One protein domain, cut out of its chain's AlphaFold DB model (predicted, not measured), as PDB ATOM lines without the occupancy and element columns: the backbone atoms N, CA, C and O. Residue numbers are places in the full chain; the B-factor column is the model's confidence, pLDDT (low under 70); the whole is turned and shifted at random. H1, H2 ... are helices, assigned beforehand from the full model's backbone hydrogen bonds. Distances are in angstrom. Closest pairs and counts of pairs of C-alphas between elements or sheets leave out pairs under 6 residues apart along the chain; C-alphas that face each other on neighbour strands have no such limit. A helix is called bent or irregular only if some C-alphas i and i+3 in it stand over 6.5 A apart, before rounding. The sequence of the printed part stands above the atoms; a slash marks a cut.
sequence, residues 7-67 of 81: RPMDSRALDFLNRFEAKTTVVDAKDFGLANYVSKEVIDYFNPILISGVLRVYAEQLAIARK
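Overview. This is residues 7 to 67 of the 81 residues of the protein "Putative phosphosugar isomerase" of Sporolactobacillus inulinus (UniProt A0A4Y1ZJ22). The model is an open, flat frame: a helix, H1, lies on one side and a much longer helix, H3, on the other, with an open gap between them. From H1 the chain turns and runs as a stretched link through that gap to the small helix H2, near H3, and a loop then leads into H3, whose residues 56 to 65 stick out with residues 66 and 67. The printed part has 61 residues with three named helices, in the order H1, H2, H3, and no named strand, and its class is all helix. It is loose, with a radius of gyration of the C-alphas of 14.1 A and spans of 41 by 30 by 14 A.

Arrangement. H1, residues 7 to 19, touches no helix. It is apart from H2, residues 29 to 32, and from H3, residues 43 to 65. H2 and H3 only just touch, with 3 pairs of C-alphas within 8 A, and H3 does so with residues 47 to 51 alone. Their closest C-alphas are those of Ala 29 and Asn 47, 6.2 A apart. In H1 every O i to N i+4 pair is within hydrogen-bond range, in H3 16 of 19 are, and H2 is too short for such a pair.

Along the chain. H1 begins at C-alpha 7, (-8.390, -55.393, -19.840), and measures 18.2 A from first to last C-alpha. H2 has four residues, Ala 29 to Phe 32. H3 runs 33.3 A from C-alpha 43, (2.099, -59.679, -20.103), to C-alpha 65, (2.852, -27.111, -27.133). It is only just irregular: C-alphas 45 and 48 are 6.8 A apart.

Size, cuts and confidence. The two C-alphas farthest apart are those of Glu 41 and Lys 67, 42.3 A. Residues 15 to 21, of which 15 to 19 belong to H1, stand free, as do residues 56 to 67, of which 56 to 65 belong to H3. Both links are short. The printed part has no cut, its mean pLDDT is 96.6, and no printed residue is under 70.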
ATOM      1  N   ARG A   7      -7.888 -56.117 -18.663       96.50
ATOM      2  CA  ARG A   7      -8.390 -55.393 -19.840       96.50
ATOM      3  C   ARG A   7      -9.916 -55.203 -19.879       96.50
ATOM      4  O   ARG A   7     -10.337 -54.113 -20.261       96.50
ATOM      5  N   PRO A   8     -10.768 -56.174 -19.481       98.19
ATOM      6  CA  PRO A   8     -12.217 -55.951 -19.460       98.19
ATOM      7  C   PRO A   8     -12.646 -54.762 -18.587       98.19
ATOM      8  O   PRO A   8     -13.649 -54.115 -18.881       98.19
ATOM      9  N   MET A   9     -11.882 -54.443 -17.535       98.38
ATOM     10  CA  MET A   9     -12.128 -53.277 -16.685       98.38
ATOM     11  C   MET A   9     -11.834 -51.969 -17.428       98.38
ATOM     12  O   MET A   9     -12.662 -51.059 -17.401       98.38
ATOM     13  N   ASP A  10     -10.708 -51.906 -18.144       98.12
ATOM     14  CA  ASP A  10     -10.352 -50.760 -18.985       98.12
ATOM     15  C   ASP A  10     -11.387 -50.547 -20.097       98.12
ATOM     16  O   ASP A  10     -11.834 -49.422 -20.321       98.12
ATOM     17  N   SER A  11     -11.805 -51.628 -20.769       98.31
ATOM     18  CA  SER A  11     -12.818 -51.571 -21.829       98.31
ATOM     19  C   SER A  11     -14.148 -51.047 -21.302       98.31
ATOM     20  O   SER A  11     -14.726 -50.151 -21.902       98.31
ATOM     21  N   ARG A  12     -14.597 -51.521 -20.130       98.69
ATOM     22  CA  ARG A  12     -15.831 -51.031 -19.500       98.69
ATOM     23  C   ARG A  12     -15.790 -49.520 -19.251       98.69
ATOM     24  O   ARG A  12     -16.799 -48.843 -19.449       98.69
ATOM     25  N   ALA A  13     -14.655 -48.993 -18.793       98.44
ATOM     26  CA  ALA A  13     -14.487 -47.558 -18.581       98.44
ATOM     27  C   ALA A  13     -14.498 -46.788 -19.911       98.44
ATOM     28  O   ALA A  13     -15.178 -45.767 -20.017       98.44
ATOM     29  N   LEU A  14     -13.800 -47.292 -20.934       98.50
ATOM     30  CA  LEU A  14     -13.767 -46.673 -22.258       98.50
ATOM     31  C   LEU A  14     -15.150 -46.660 -22.927       98.50
ATOM     32  O   LEU A  14     -15.555 -45.625 -23.450       98.50
ATOM     33  N   ASP A  15     -15.907 -47.755 -22.846       98.56
ATOM     34  CA  ASP A  15     -17.270 -47.843 -23.382       98.56
ATOM     35  C   ASP A  15     -18.197 -46.800 -22.746       98.56
ATOM     36  O   ASP A  15     -19.020 -46.184 -23.426       98.56
ATOM     37  N   PHE A  16     -18.056 -46.575 -21.436       98.69
ATOM     38  CA  PHE A  16     -18.791 -45.526 -20.737       98.69
ATOM     39  C   PHE A  16     -18.377 -44.133 -21.228       98.69
ATOM     40  O   PHE A  16     -19.243 -43.335 -21.567       98.69
ATOM     41  N   LEU A  17     -17.076 -43.839 -21.315       98.50
ATOM     42  CA  LEU A  17     -16.589 -42.537 -21.788       98.50
ATOM     43  C   LEU A  17     -17.052 -42.232 -23.220       98.50
ATOM     44  O   LEU A  17     -17.510 -41.123 -23.491       98.50
ATOM     45  N   ASN A  18     -17.006 -43.233 -24.102       98.00
ATOM     46  CA  ASN A  18     -17.461 -43.116 -25.485       98.00
ATOM     47  C   ASN A  18     -18.974 -42.889 -25.575       98.00
ATOM     48  O   ASN A  18     -19.418 -42.081 -26.384       98.00
ATOM     49  N   ARG A  19     -19.769 -43.549 -24.720       98.44
ATOM     50  CA  ARG A  19     -21.230 -43.361 -24.658       98.44
ATOM     51  C   ARG A  19     -21.631 -41.912 -24.388       98.44
ATOM     52  O   ARG A  19     -22.680 -41.486 -24.854       98.44
ATOM     53  N   PHE A  20     -20.829 -41.188 -23.614       98.38
ATOM     54  CA  PHE A  20     -21.088 -39.796 -23.248       98.38
ATOM     55  C   PHE A  20     -20.218 -38.804 -24.025       98.38
ATOM     56  O   PHE A  20     -20.101 -37.656 -23.605       98.38
ATOM     57  N   GLU A  21     -19.597 -39.243 -25.126       97.62
ATOM     58  CA  GLU A  21     -18.794 -38.393 -26.016       97.62
ATOM     59  C   GLU A  21     -17.720 -37.584 -25.266       97.62
ATOM     60  O   GLU A  21     -17.418 -36.430 -25.581       97.62
ATOM     61  N   ALA A  22     -17.132 -38.186 -24.230       98.50
ATOM     62  CA  ALA A  22     -16.085 -37.537 -23.464       98.50
ATOM     63  C   ALA A  22     -14.850 -37.291 -24.345       98.50
ATOM     64  O   ALA A  22     -14.502 -38.085 -25.221       98.50
ATOM     65  N   LYS A  23     -14.123 -36.198 -24.080       98.00
ATOM     66  CA  LYS A  23     -12.832 -35.942 -24.728       98.00
ATOM     67  C   LYS A  23     -11.774 -36.904 -24.180       98.00
ATOM     68  O   LYS A  23     -11.033 -36.570 -23.256       98.00
ATOM     69  N   THR A  24     -11.708 -38.095 -24.757       97.38
ATOM     70  CA  THR A  24     -10.846 -39.185 -24.298       97.38
ATOM     71  C   THR A  24      -9.609 -39.327 -25.183       97.38
ATOM     72  O   THR A  24      -9.675 -39.226 -26.403       97.38
ATOM     73  N   THR A  25      -8.450 -39.558 -24.565       96.88
ATOM     74  CA  THR A  25      -7.218 -39.983 -25.246       96.88
ATOM     75  C   THR A  25      -6.898 -41.394 -24.775       96.88
ATOM     76  O   THR A  25      -6.724 -41.610 -23.577       96.88
ATOM     77  N   VAL A  26      -6.857 -42.354 -25.698       97.31
ATOM     78  CA  VAL A  26      -6.625 -43.770 -25.386       97.31
ATOM     79  C   VAL A  26      -5.195 -44.138 -25.764       97.31
ATOM     80  O   VAL A  26      -4.753 -43.863 -26.872       97.31
ATOM     81  N   VAL A  27      -4.482 -44.770 -24.832       97.00
ATOM     82  CA  VAL A  27      -3.190 -45.422 -25.083       97.00
ATOM     83  C   VAL A  27      -3.384 -46.906 -24.813       97.00
ATOM     84  O   VAL A  27      -3.630 -47.275 -23.664       97.00
ATOM     85  N   ASP A  28      -3.326 -47.750 -25.840       96.81
ATOM     86  CA  ASP A  28      -3.543 -49.195 -25.728       96.81
ATOM     87  C   ASP A  28      -2.238 -49.963 -25.944       96.81
ATOM     88  O   ASP A  28      -1.556 -49.776 -26.945       96.81
ATOM     89  N   ALA A  29      -1.887 -50.856 -25.017       95.50
ATOM     90  CA  ALA A  29      -0.706 -51.704 -25.145       95.50
ATOM     91  C   ALA A  29      -0.750 -52.604 -26.396       95.50
ATOM     92  O   ALA A  29       0.303 -52.952 -26.937       95.50
ATOM     93  N   LYS A  30      -1.949 -52.954 -26.885       94.06
ATOM     94  CA  LYS A  30      -2.104 -53.756 -28.108       94.06
ATOM     95  C   LYS A  30      -1.652 -53.029 -29.371       94.06
ATOM     96  O   LYS A  30      -1.145 -53.693 -30.272       94.06
ATOM     97  N   ASP A  31      -1.734 -51.700 -29.408       95.69
ATOM     98  CA  ASP A  31      -1.307 -50.893 -30.563       95.69
ATOM     99  C   ASP A  31       0.212 -50.958 -30.789       95.69
ATOM    100  O   ASP A  31       0.706 -50.682 -31.880       95.69
ATOM    101  N   PHE A  32       0.960 -51.365 -29.763       93.00
ATOM    102  CA  PHE A  32       2.418 -51.467 -29.777       93.00
ATOM    103  C   PHE A  32       2.910 -52.924 -29.797       93.00
ATOM    104  O   PHE A  32       4.096 -53.181 -29.602       93.00
ATOM    105  N   GLY A  33       2.010 -53.890 -30.024       90.19
ATOM    106  CA  GLY A  33       2.374 -55.284 -30.280       90.19
ATOM    107  C   GLY A  33       3.020 -56.020 -29.101       90.19
ATOM    108  O   GLY A  33       3.780 -56.956 -29.333       90.19
ATOM    109  N   LEU A  34       2.733 -55.637 -27.848       88.31
ATOM    110  CA  LEU A  34       3.362 -56.235 -26.658       88.31
ATOM    111  C   LEU A  34       3.259 -57.772 -26.622       88.31
ATOM    112  O   LEU A  34       4.221 -58.459 -26.279       88.31
ATOM    113  N   ALA A  35       2.113 -58.313 -27.046       91.38
ATOM    114  CA  ALA A  35       1.850 -59.751 -27.098       91.38
ATOM    115  C   ALA A  35       2.743 -60.530 -28.084       91.38
ATOM    116  O   ALA A  35       2.805 -61.754 -28.001       91.38
ATOM    117  N   ASN A  36       3.449 -59.850 -28.993       94.25
ATOM    118  CA  ASN A  36       4.396 -60.487 -29.914       94.25
ATOM    119  C   ASN A  36       5.738 -60.817 -29.241       94.25
ATOM    120  O   ASN A  36       6.508 -61.609 -29.777       94.25
ATOM    121  N   TYR A  37       6.030 -60.201 -28.091       91.81
ATOM    122  CA  TYR A  37       7.336 -60.282 -27.429       91.81
ATOM    123  C   TYR A  37       7.269 -60.885 -26.025       91.81
ATOM    124  O   TYR A  37       8.287 -61.323 -25.493       91.81
ATOM    125  N   VAL A  38       6.087 -60.892 -25.409       93.38
ATOM    126  CA  VAL A  38       5.884 -61.290 -24.016       93.38
ATOM    127  C   VAL A  38       4.752 -62.308 -23.939       93.38
ATOM    128  O   VAL A  38       3.701 -62.131 -24.554       93.38
ATOM    129  N   SER A  39       4.957 -63.379 -23.169       94.75
ATOM    130  CA  SER A  39       3.949 -64.427 -23.010       94.75
ATOM    131  C   SER A  39       2.730 -63.926 -22.226       94.75
ATOM    132  O   SER A  39       2.825 -63.030 -21.380       94.75
ATOM    133  N   LYS A  40       1.561 -64.523 -22.480       93.12
ATOM    134  CA  LYS A  40       0.290 -64.114 -21.854       93.12
ATOM    135  C   LYS A  40       0.294 -64.270 -20.333       93.12
ATOM    136  O   LYS A  40      -0.457 -63.586 -19.649       93.12
ATOM    137  N   GLU A  41       1.124 -65.164 -19.808       94.88
ATOM    138  CA  GLU A  41       1.247 -65.453 -18.380       94.88
ATOM    139  C   GLU A  41       1.865 -64.282 -17.608       94.88
ATOM    140  O   GLU A  41       1.575 -64.118 -16.424       94.88
ATOM    141  N   VAL A  42       2.692 -63.466 -18.274       95.50
ATOM    142  CA  VAL A  42       3.434 -62.357 -17.653       95.50
ATOM    143  C   VAL A  42       3.171 -60.994 -18.296       95.50
ATOM    144  O   VAL A  42       3.673 -59.989 -17.799       95.50
ATOM    145  N   ILE A  43       2.364 -60.922 -19.360       96.12
ATOM    146  CA  ILE A  43       2.099 -59.679 -20.103       96.12
ATOM    147  C   ILE A  43       1.568 -58.542 -19.219       96.12
ATOM    148  O   ILE A  43       1.965 -57.390 -19.404       96.12
ATOM    149  N   ASP A  44       0.763 -58.877 -18.202       94.94
ATOM    150  CA  ASP A  44       0.204 -57.929 -17.232       94.94
ATOM    151  C   ASP A  44       1.303 -57.060 -16.579       94.94
ATOM    152  O   ASP A  44       1.093 -55.866 -16.361       94.94
ATOM    153  N   TYR A  45       2.497 -57.619 -16.349       95.38
ATOM    154  CA  TYR A  45       3.623 -56.931 -15.707       95.38
ATOM    155  C   TYR A  45       4.380 -55.971 -16.632       95.38
ATOM    156  O   TYR A  45       5.055 -55.061 -16.151       95.38
ATOM    157  N   PHE A  46       4.271 -56.144 -17.952       96.19
ATOM    158  CA  PHE A  46       5.007 -55.335 -18.927       96.19
ATOM    159  C   PHE A  46       4.198 -54.154 -19.467       96.19
ATOM    160  O   PHE A  46       4.798 -53.176 -19.920       96.19
ATOM    161  N   ASN A  47       2.861 -54.182 -19.363       95.38
ATOM    162  CA  ASN A  47       2.024 -53.050 -19.778       95.38
ATOM    163  C   ASN A  47       2.470 -51.712 -19.171       95.38
ATOM    164  O   ASN A  47       2.618 -50.756 -19.934       95.38
ATOM    165  N   PRO A  48       2.733 -51.596 -17.849       95.38
ATOM    166  CA  PRO A  48       3.081 -50.307 -17.260       95.38
ATOM    167  C   PRO A  48       4.401 -49.754 -17.800       95.38
ATOM    168  O   PRO A  48       4.533 -48.541 -17.944       95.38
ATOM    169  N   ILE A  49       5.362 -50.622 -18.136       95.44
ATOM    170  CA  ILE A  49       6.670 -50.231 -18.679       95.44
ATOM    171  C   ILE A  49       6.490 -49.642 -20.081       95.44
ATOM    172  O   ILE A  49       6.940 -48.528 -20.352       95.44
ATOM    173  N   LEU A  50       5.771 -50.361 -20.947       95.44
ATOM    174  CA  LEU A  50       5.473 -49.926 -22.310       95.44
ATOM    175  C   LEU A  50       4.668 -48.621 -22.324       95.44
ATOM    176  O   LEU A  50       5.065 -47.645 -22.962       95.44
ATOM    177  N   ILE A  51       3.561 -48.582 -21.577       96.38
ATOM    178  CA  ILE A  51       2.667 -47.422 -21.518       96.38
ATOM    179  C   ILE A  51       3.401 -46.206 -20.938       96.38
ATOM    180  O   ILE A  51       3.227 -45.102 -21.448       96.38
ATOM    181  N   SER A  52       4.267 -46.383 -19.933       97.19
ATOM    182  CA  SER A  52       5.075 -45.280 -19.386       97.19
ATOM    183  C   SER A  52       6.013 -44.676 -20.432       97.19
ATOM    184  O   SER A  52       6.142 -43.452 -20.501       97.19
ATOM    185  N   GLY A  53       6.628 -45.511 -21.276       96.62
ATOM    186  CA  GLY A  53       7.451 -45.052 -22.396       96.62
ATOM    187  C   GLY A  53       6.652 -44.214 -23.397       96.62
ATOM    188  O   GLY A  53       7.072 -43.117 -23.763       96.62
ATOM    189  N   VAL A  54       5.454 -44.669 -23.769       96.62
ATOM    190  CA  VAL A  54       4.556 -43.923 -24.668       96.62
ATOM    191  C   VAL A  54       4.117 -42.598 -24.036       96.62
ATOM    192  O   VAL A  54       4.210 -41.542 -24.663       96.62
ATOM    193  N   LEU A  55       3.693 -42.619 -22.769       97.50
ATOM    194  CA  LEU A  55       3.256 -41.418 -22.052       97.50
ATOM    195  C   LEU A  55       4.373 -40.381 -21.902       97.50
ATOM    196  O   LEU A  55       4.085 -39.183 -21.844       97.50
ATOM    197  N   ARG A  56       5.644 -40.801 -21.888       98.25
ATOM    198  CA  ARG A  56       6.769 -39.867 -21.886       98.25
ATOM    199  C   ARG A  56       6.801 -39.006 -23.149       98.25
ATOM    200  O   ARG A  56       6.944 -37.791 -23.033       98.25
ATOM    201  N   VAL A  57       6.586 -39.605 -24.321       97.75
ATOM    202  CA  VAL A  57       6.524 -38.875 -25.599       97.75
ATOM    203  C   VAL A  57       5.368 -37.871 -25.585       97.75
ATOM    204  O   VAL A  57       5.548 -36.709 -25.945       97.75
ATOM    205  N   TYR A  58       4.197 -38.276 -25.081       97.75
ATOM    206  CA  TYR A  58       3.057 -37.369 -24.899       97.75
ATOM    207  C   TYR A  58       3.402 -36.183 -23.990       97.75
ATOM    208  O   TYR A  58       3.093 -35.037 -24.320       97.75
ATOM    209  N   ALA A  59       4.061 -36.439 -22.856       98.38
ATOM    210  CA  ALA A  59       4.457 -35.394 -21.918       98.38
ATOM    211  C   ALA A  59       5.429 -34.387 -22.550       98.38
ATOM    212  O   ALA A  59       5.299 -33.184 -22.322       98.38
ATOM    213  N   GLU A  60       6.376 -34.856 -23.364       98.56
ATOM    214  CA  GLU A  60       7.331 -34.006 -24.080       98.56
ATOM    215  C   GLU A  60       6.634 -33.117 -25.116       98.56
ATOM    216  O   GLU A  60       6.831 -31.900 -25.111       98.56
ATOM    217  N   GLN A  61       5.740 -33.683 -25.934       98.50
ATOM    218  CA  GLN A  61       4.982 -32.904 -26.919       98.50
ATOM    219  C   GLN A  61       4.034 -31.897 -26.256       98.50
ATOM    220  O   GLN A  61       3.932 -30.747 -26.688       98.50
ATOM    221  N   LEU A  62       3.394 -32.280 -25.148       98.44
ATOM    222  CA  LEU A  62       2.546 -31.372 -24.379       98.44
ATOM    223  C   LEU A  62       3.354 -30.221 -23.761       98.44
ATOM    224  O   LEU A  62       2.891 -29.078 -23.749       98.44
ATOM    225  N   ALA A  63       4.564 -30.496 -23.268       98.75
ATOM    226  CA  ALA A  63       5.468 -29.478 -22.740       98.75
ATOM    227  C   ALA A  63       5.877 -28.458 -23.814       98.75
ATOM    228  O   ALA A  63       5.876 -27.253 -23.536       98.75
ATOM    229  N   ILE A  64       6.162 -28.922 -25.038       98.62
ATOM    230  CA  ILE A  64       6.460 -28.068 -26.198       98.62
ATOM    231  C   ILE A  64       5.247 -27.198 -26.537       98.62
ATOM    232  O   ILE A  64       5.352 -25.970 -26.525       98.62
ATOM    233  N   ALA A  65       4.080 -27.813 -26.754       98.62
ATOM    234  CA  ALA A  65       2.852 -27.111 -27.133       98.62
ATOM    235  C   ALA A  65       2.455 -26.030 -26.112       98.62
ATOM    236  O   ALA A  65       1.991 -24.950 -26.476       98.62
ATOM    237  N   ARG A  66       2.680 -26.293 -24.819       98.56
ATOM    238  CA  ARG A  66       2.359 -25.365 -23.725       98.56
ATOM    239  C   ARG A  66       3.491 -24.408 -23.355       98.56
ATOM    240  O   ARG A  66       3.309 -23.607 -22.437       98.56
ATOM    241  N   LYS A  67       4.656 -24.496 -24.010       98.50
ATOM    242  CA  LYS A  67       5.876 -23.738 -23.668       98.50
ATOM    243  C   LYS A  67       6.233 -23.859 -22.178       98.50
ATOM    244  O   LYS A  67       6.624 -22.891 -21.522       98.50
TER     245      LYS A  67